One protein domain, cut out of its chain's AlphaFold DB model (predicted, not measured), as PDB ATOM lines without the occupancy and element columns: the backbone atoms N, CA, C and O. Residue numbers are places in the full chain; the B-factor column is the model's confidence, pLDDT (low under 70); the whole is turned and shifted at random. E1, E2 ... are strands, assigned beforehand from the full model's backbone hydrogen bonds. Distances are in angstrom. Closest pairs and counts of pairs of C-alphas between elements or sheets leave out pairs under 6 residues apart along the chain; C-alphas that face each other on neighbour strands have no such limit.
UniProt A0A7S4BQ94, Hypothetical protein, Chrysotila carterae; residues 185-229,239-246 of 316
ATOM      1  N   TRP A 185      -0.093  27.487  -0.509       76.06
ATOM      2  CA  TRP A 185       0.210  27.935  -1.865       76.06
ATOM      3  C   TRP A 185       1.693  28.245  -1.974       76.06
ATOM      4  O   TRP A 185       2.203  29.097  -1.248       76.06
ATOM      5  N   VAL A 186       2.368  27.601  -2.920       81.00
ATOM      6  CA  VAL A 186       3.816  27.724  -3.078       81.00
ATOM      7  C   VAL A 186       4.132  28.158  -4.500       81.00
ATOM      8  O   VAL A 186       3.440  27.811  -5.465       81.00
ATOM      9  N   ALA A 187       5.157  28.992  -4.638       78.31
ATOM     10  CA  ALA A 187       5.637  29.377  -5.952       78.31
ATOM     11  C   ALA A 187       6.273  28.150  -6.638       78.31
ATOM     12  O   ALA A 187       6.846  27.307  -5.944       78.31
ATOM     13  N   PRO A 188       6.179  28.009  -7.970       75.62
ATOM     14  CA  PRO A 188       6.797  26.891  -8.681       75.62
ATOM     15  C   PRO A 188       8.287  26.707  -8.337       75.62
ATOM     16  O   PRO A 188       8.992  27.683  -8.056       75.62
ATOM     17  N   SER A 189       8.780  25.463  -8.384       67.81
ATOM     18  CA  SER A 189      10.202  25.141  -8.210       67.81
ATOM     19  C   SER A 189      11.057  25.993  -9.158       67.81
ATOM     20  O   SER A 189      10.861  25.988 -10.368       67.81
ATOM     21  N   GLY A 190      11.992  26.772  -8.603       66.31
ATOM     22  CA  GLY A 190      12.847  27.680  -9.380       66.31
ATOM     23  C   GLY A 190      12.291  29.093  -9.607       66.31
ATOM     24  O   GLY A 190      12.992  29.927 -10.164       66.31
ATOM     25  N   CYS A 191      11.090  29.421  -9.127       70.38
ATOM     26  CA  CYS A 191      10.515  30.768  -9.236       70.38
ATOM     27  C   CYS A 191      10.130  31.318  -7.858       70.38
ATOM     28  O   CYS A 191       8.967  31.612  -7.598       70.38
ATOM     29  N   ALA A 192      11.104  31.441  -6.951       81.94
ATOM     30  CA  ALA A 192      10.850  31.988  -5.620       81.94
ATOM     31  C   ALA A 192      10.290  33.417  -5.710       81.94
ATOM     32  O   ALA A 192      10.787  34.251  -6.473       81.94
ATOM     33  N   CYS A 193       9.272  33.706  -4.898       83.62
ATOM     34  CA  CYS A 193       8.763  35.063  -4.763       83.62
ATOM     35  C   CYS A 193       9.902  35.995  -4.330       83.62
ATOM     36  O   CYS A 193      10.660  35.695  -3.410       83.62
ATOM     37  N   SER A 194      10.004  37.149  -4.983       82.69
ATOM     38  CA  SER A 194      11.066  38.142  -4.766       82.69
ATOM     39  C   SER A 194      11.032  38.810  -3.385       82.69
ATOM     40  O   SER A 194      11.933  39.576  -3.056       82.69
ATOM     41  N   GLY A 195       9.977  38.584  -2.597       84.94
ATOM     42  CA  GLY A 195       9.723  39.296  -1.345       84.94
ATOM     43  C   GLY A 195       9.222  40.732  -1.540       84.94
ATOM     44  O   GLY A 195       8.821  41.371  -0.570       84.94
ATOM     45  N   PHE A 196       9.183  41.240  -2.776       83.25
ATOM     46  CA  PHE A 196       8.650  42.565  -3.076       83.25
ATOM     47  C   PHE A 196       7.131  42.584  -2.921       83.25
ATOM     48  O   PHE A 196       6.440  41.754  -3.502       83.25
ATOM     49  N   ALA A 197       6.604  43.555  -2.182       82.75
ATOM     50  CA  ALA A 197       5.175  43.819  -2.106       82.75
ATOM     51  C   ALA A 197       4.850  45.176  -2.731       82.75
ATOM     52  O   ALA A 197       5.603  46.141  -2.590       82.75
ATOM     53  N   ASN A 198       3.696  45.275  -3.386       77.75
ATOM     54  CA  ASN A 198       3.156  46.561  -3.807       77.75
ATOM     55  C   ASN A 198       2.730  47.408  -2.586       77.75
ATOM     56  O   ASN A 198       2.750  46.956  -1.442       77.75
ATOM     57  N   LYS A 199       2.271  48.643  -2.833       79.12
ATOM     58  CA  LYS A 199       1.818  49.579  -1.783       79.12
ATOM     59  C   LYS A 199       0.683  49.057  -0.882       79.12
ATOM     60  O   LYS A 199       0.404  49.666   0.142       79.12
ATOM     61  N   HIS A 200       0.015  47.977  -1.279       72.38
ATOM     62  CA  HIS A 200      -1.061  47.332  -0.530       72.38
ATOM     63  C   HIS A 200      -0.587  46.074   0.223       72.38
ATOM     64  O   HIS A 200      -1.407  45.375   0.808       72.38
ATOM     65  N   GLY A 201       0.717  45.775   0.225       79.00
ATOM     66  CA  GLY A 201       1.284  44.612   0.912       79.00
ATOM     67  C   GLY A 201       1.211  43.302   0.117       79.00
ATOM     68  O   GLY A 201       1.572  42.257   0.654       79.00
ATOM     69  N   PHE A 202       0.785  43.332  -1.153       79.88
ATOM     70  CA  PHE A 202       0.603  42.129  -1.976       79.88
ATOM     71  C   PHE A 202       1.787  41.838  -2.892       79.88
ATOM     72  O   PHE A 202       2.423  42.753  -3.415       79.88
ATOM     73  N   GLY A 203       2.018  40.551  -3.146       80.31
ATOM     74  CA  GLY A 203       3.000  40.064  -4.111       80.31
ATOM     75  C   GLY A 203       4.344  39.634  -3.515       80.31
ATOM     76  O   GLY A 203       5.156  39.070  -4.242       80.31
ATOM     77  N   SER A 204       4.571  39.816  -2.208       82.38
ATOM     78  CA  SER A 204       5.795  39.345  -1.531       82.38
ATOM     79  C   SER A 204       5.806  37.837  -1.277       82.38
ATOM     80  O   SER A 204       6.868  37.240  -1.121       82.38
ATOM     81  N   SER A 205       4.626  37.219  -1.253       88.56
ATOM     82  CA  SER A 205       4.392  35.785  -1.065       88.56
ATOM     83  C   SER A 205       3.167  35.357  -1.871       88.56
ATOM     84  O   SER A 205       2.406  36.208  -2.334       88.56
ATOM     85  N   CYS A 206       2.976  34.048  -2.041       85.00
ATOM     86  CA  CYS A 206       1.833  33.470  -2.741       85.00
ATOM     87  C   CYS A 206       0.525  33.702  -1.984       85.00
ATOM     88  O   CYS A 206       0.054  32.844  -1.239       85.00
ATOM     89  N   ARG A 207      -0.071  34.879  -2.179       82.38
ATOM     90  CA  ARG A 207      -1.355  35.256  -1.582       82.38
ATOM     91  C   ARG A 207      -2.257  35.896  -2.624       82.38
ATOM     92  O   ARG A 207      -1.801  36.623  -3.501       82.38
ATOM     93  N   ALA A 208      -3.549  35.610  -2.522       79.44
ATOM     94  CA  ALA A 208      -4.562  36.366  -3.240       79.44
ATOM     95  C   ALA A 208      -4.649  37.785  -2.656       79.44
ATOM     96  O   ALA A 208      -4.499  37.961  -1.446       79.44
ATOM     97  N   TRP A 209      -4.906  38.781  -3.509       71.56
ATOM     98  CA  TRP A 209      -5.138  40.161  -3.067       71.56
ATOM     99  C   TRP A 209      -6.325  40.195  -2.099       71.56
ATOM    100  O   TRP A 209      -6.246  40.778  -1.022       71.56
ATOM    101  N   GLU A 210      -7.419  39.527  -2.449       71.94
ATOM    102  CA  GLU A 210      -8.656  39.543  -1.671       71.94
ATOM    103  C   GLU A 210      -8.914  38.183  -1.025       71.94
ATOM    104  O   GLU A 210      -9.995  37.637  -1.172       71.94
ATOM    105  N   ALA A 211      -7.950  37.590  -0.319       66.12
ATOM    106  CA  ALA A 211      -8.142  36.247   0.250       66.12
ATOM    107  C   ALA A 211      -9.396  36.124   1.151       66.12
ATOM    108  O   ALA A 211     -10.011  35.066   1.199       66.12
ATOM    109  N   GLU A 212      -9.803  37.211   1.817       63.59
ATOM    110  CA  GLU A 212     -10.996  37.254   2.676       63.59
ATOM    111  C   GLU A 212     -12.314  37.430   1.895       63.59
ATOM    112  O   GLU A 212     -13.349  36.906   2.300       63.59
ATOM    113  N   HIS A 213     -12.294  38.126   0.753       58.03
ATOM    114  CA  HIS A 213     -13.502  38.434  -0.036       58.03
ATOM    115  C   HIS A 213     -13.634  37.596  -1.318       58.03
ATOM    116  O   HIS A 213     -14.728  37.414  -1.846       58.03
ATOM    117  N   ALA A 214     -12.525  37.049  -1.798       59.16
ATOM    118  CA  ALA A 214     -12.386  36.206  -2.972       59.16
ATOM    119  C   ALA A 214     -11.311  35.123  -2.712       59.16
ATOM    120  O   ALA A 214     -10.273  35.102  -3.384       59.16
ATOM    121  N   PRO A 215     -11.561  34.179  -1.777       61.72
ATOM    122  CA  PRO A 215     -10.617  33.108  -1.411       61.72
ATOM    123  C   PRO A 215     -10.221  32.197  -2.588       61.72
ATOM    124  O   PRO A 215      -9.265  31.431  -2.505       61.72
ATOM    125  N   TRP A 216     -10.945  32.290  -3.706       60.38
ATOM    126  CA  TRP A 216     -10.749  31.500  -4.919       60.38
ATOM    127  C   TRP A 216      -9.829  32.153  -5.957       60.38
ATOM    128  O   TRP A 216      -9.545  31.529  -6.979       60.38
ATOM    129  N   GLN A 217      -9.384  33.397  -5.746       72.06
ATOM    130  CA  GLN A 217      -8.402  34.026  -6.632       72.06
ATOM    131  C   GLN A 217      -7.106  33.213  -6.618       72.06
ATOM    132  O   GLN A 217      -6.561  32.937  -5.552       72.06
ATOM    133  N   THR A 218      -6.595  32.859  -7.803       78.25
ATOM    134  CA  THR A 218      -5.295  32.194  -7.936       78.25
ATOM    135  C   THR A 218      -4.218  33.090  -7.329       78.25
ATOM    136  O   THR A 218      -3.977  34.180  -7.863       78.25
ATOM    137  N   PRO A 219      -3.561  32.666  -6.235       84.19
ATOM    138  CA  PRO A 219      -2.521  33.464  -5.613       84.19
ATOM    139  C   PRO A 219      -1.392  33.731  -6.595       84.19
ATOM    140  O   PRO A 219      -1.101  32.920  -7.478       84.19
ATOM    141  N   TRP A 220      -0.757  34.882  -6.451       86.06
ATOM    142  CA  TRP A 220       0.344  35.294  -7.306       86.06
ATOM    143  C   TRP A 220       1.403  35.994  -6.464       86.06
ATOM    144  O   TRP A 220       1.127  36.465  -5.359       86.06
ATOM    145  N   CYS A 221       2.623  36.060  -6.983       88.06
ATOM    146  CA  CYS A 221       3.678  36.858  -6.379       88.06
ATOM    147  C   CYS A 221       4.579  37.503  -7.432       88.06
ATOM    148  O   CYS A 221       4.558  37.131  -8.608       88.06
ATOM    149  N   TYR A 222       5.333  38.518  -7.017       85.50
ATOM    150  CA  TYR A 222       6.337  39.161  -7.850       85.50
ATOM    151  C   TYR A 222       7.603  38.313  -7.894       85.50
ATOM    152  O   TYR A 222       8.099  37.888  -6.850       85.50
ATOM    153  N   VAL A 223       8.177  38.146  -9.079       83.56
ATOM    154  CA  VAL A 223       9.449  37.455  -9.321       83.56
ATOM    155  C   VAL A 223      10.470  38.426  -9.922       83.56
ATOM    156  O   VAL A 223      10.103  39.458 -10.491       83.56
ATOM    157  N   PHE A 224      11.762  38.133  -9.757       76.88
ATOM    158  CA  PHE A 224      12.835  38.924 -10.371       76.88
ATOM    159  C   PHE A 224      12.902  38.656 -11.883       76.88
ATOM    160  O   PHE A 224      12.810  37.506 -12.306       76.88
ATOM    161  N   ASP A 225      13.072  39.704 -12.700       66.81
ATOM    162  CA  ASP A 225      13.101  39.582 -14.171       66.81
ATOM    163  C   ASP A 225      14.350  38.852 -14.705       66.81
ATOM    164  O   ASP A 225      14.367  38.332 -15.818       66.81
ATOM    165  N   ASN A 226      15.413  38.808 -13.907       60.25
ATOM    166  CA  ASN A 226      16.734  38.305 -14.264       60.25
ATOM    167  C   ASN A 226      17.028  36.963 -13.581       60.25
ATOM    168  O   ASN A 226      17.959  36.830 -12.793       60.25
ATOM    169  N   TRP A 227      16.242  35.940 -13.914       53.56
ATOM    170  CA  TRP A 227      16.491  34.563 -13.468       53.56
ATOM    171  C   TRP A 227      17.721  33.909 -14.140       53.56
ATOM    172  O   TRP A 227      18.189  32.873 -13.677       53.56
ATOM    173  N   TYR A 228      18.297  34.515 -15.188       45.19
ATOM    174  CA  TYR A 228      19.424  33.913 -15.917       45.19
ATOM    175  C   TYR A 228      20.836  34.313 -15.464       45.19
ATOM    176  O   TYR A 228      21.792  33.706 -15.932       45.19
ATOM    177  N   GLU A 229      21.014  35.246 -14.529       43.81
ATOM    178  CA  GLU A 229      22.357  35.599 -14.038       43.81
ATOM    179  C   GLU A 229      22.434  35.454 -12.523       43.81
ATOM    180  O   GLU A 229      22.390  36.406 -11.742       43.81
ATOM    181  N   ILE A 239      12.377  45.565 -12.550       53.00
ATOM    182  CA  ILE A 239      11.091  45.274 -13.174       53.00
ATOM    183  C   ILE A 239      10.628  43.957 -12.555       53.00
ATOM    184  O   ILE A 239      11.216  42.906 -12.772       53.00
ATOM    185  N   HIS A 240       9.613  44.019 -11.701       58.81
ATOM    186  CA  HIS A 240       9.016  42.826 -11.120       58.81
ATOM    187  C   HIS A 240       7.932  42.310 -12.067       58.81
ATOM    188  O   HIS A 240       6.943  43.006 -12.316       58.81
ATOM    189  N   LYS A 241       8.094  41.093 -12.588       69.31
ATOM    190  CA  LYS A 241       7.001  40.376 -13.263       69.31
ATOM    191  C   LYS A 241       6.157  39.653 -12.223       69.31
ATOM    192  O   LYS A 241       6.638  39.349 -11.136       69.31
ATOM    193  N   TRP A 242       4.892  39.403 -12.535       72.81
ATOM    194  CA  TRP A 242       4.002  38.630 -11.673       72.81
ATOM    195  C   TRP A 242       3.865  37.206 -12.218       72.81
ATOM    196  O   TRP A 242       3.867  36.999 -13.432       72.81
ATOM    197  N   GLN A 243       3.759  36.230 -11.320       77.25
ATOM    198  CA  GLN A 243       3.577  34.823 -11.666       77.25
ATOM    199  C   GLN A 243       2.523  34.184 -10.764       77.25
ATOM    200  O   GLN A 243       2.428  34.507  -9.578       77.25
ATOM    201  N   HIS A 244       1.725  33.279 -11.332       80.94
ATOM    202  CA  HIS A 244       0.748  32.494 -10.584       80.94
ATOM    203  C   HIS A 244       1.430  31.423  -9.729       80.94
ATOM    204  O   HIS A 244       2.347  30.737 -10.180       80.94
ATOM    205  N   CYS A 245       0.943  31.266  -8.505       82.19
ATOM    206  CA  CYS A 245       1.365  30.221  -7.588       82.19
ATOM    207  C   CYS A 245       0.546  28.946  -7.791       82.19
ATOM    208  O   CYS A 245      -0.604  28.986  -8.236       82.19
ATOM    209  N   CYS A 246       1.128  27.813  -7.413       74.94
ATOM    210  CA  CYS A 246       0.508  26.498  -7.534       74.94
ATOM    211  C   CYS A 246       0.269  25.903  -6.139       74.94
ATOM    212  O   CYS A 246       0.972  26.216  -5.182       74.94
TER     213      CYS A 246
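What this domain is: This is residues 185 to 229 and 239 to 246 of the 316 residues of the protein "Hypothetical protein" of Chrysotila carterae (UniProt A0A7S4BQ94). What shape do these atoms make? It has little regular structure: long loops, residues 185 to 219, wind past a small antiparallel ribbon of two crossed strands, E1 and E2. The loop around His 213 reaches out at one end of the longest axis and residues 225 to 229 at the other. What is it made of? The printed part has 53 residues, no named helix and two named strands, E1 then E2; its class is all strand, with under half of the residues in named elements. It is compact, with a radius of gyration of the C-alphas of 11.0 A, and flat, spanning 39 by 24 by 12 A.

How they stand to each other: Which strands are neighbours? E1, residues 220 to 224, and E2, residues 240 to 244, are antiparallel, with 141 degrees between their directions. Which backbone atoms pair? N 223 and O 241, 2.8 A apart, are within hydrogen-bond range.

Where its parts are: Where does E1 begin? C-alpha 220 is at (0.344, 35.294, -7.306), and E1 is 13.4 A long. Where does E2 end? C-alpha 244 is at (0.748, 32.494, -10.584), and E2 is 13.2 A long.

The domain as a whole: Where is the cut? Residues 230 to 238 are not printed, and C-alphas 229 and 239 are 14.9 A apart. Where is confidence low? The pLDDT is under 70 at residues 189 to 190, 211 to 216, 225 to 229 and 239 to 241.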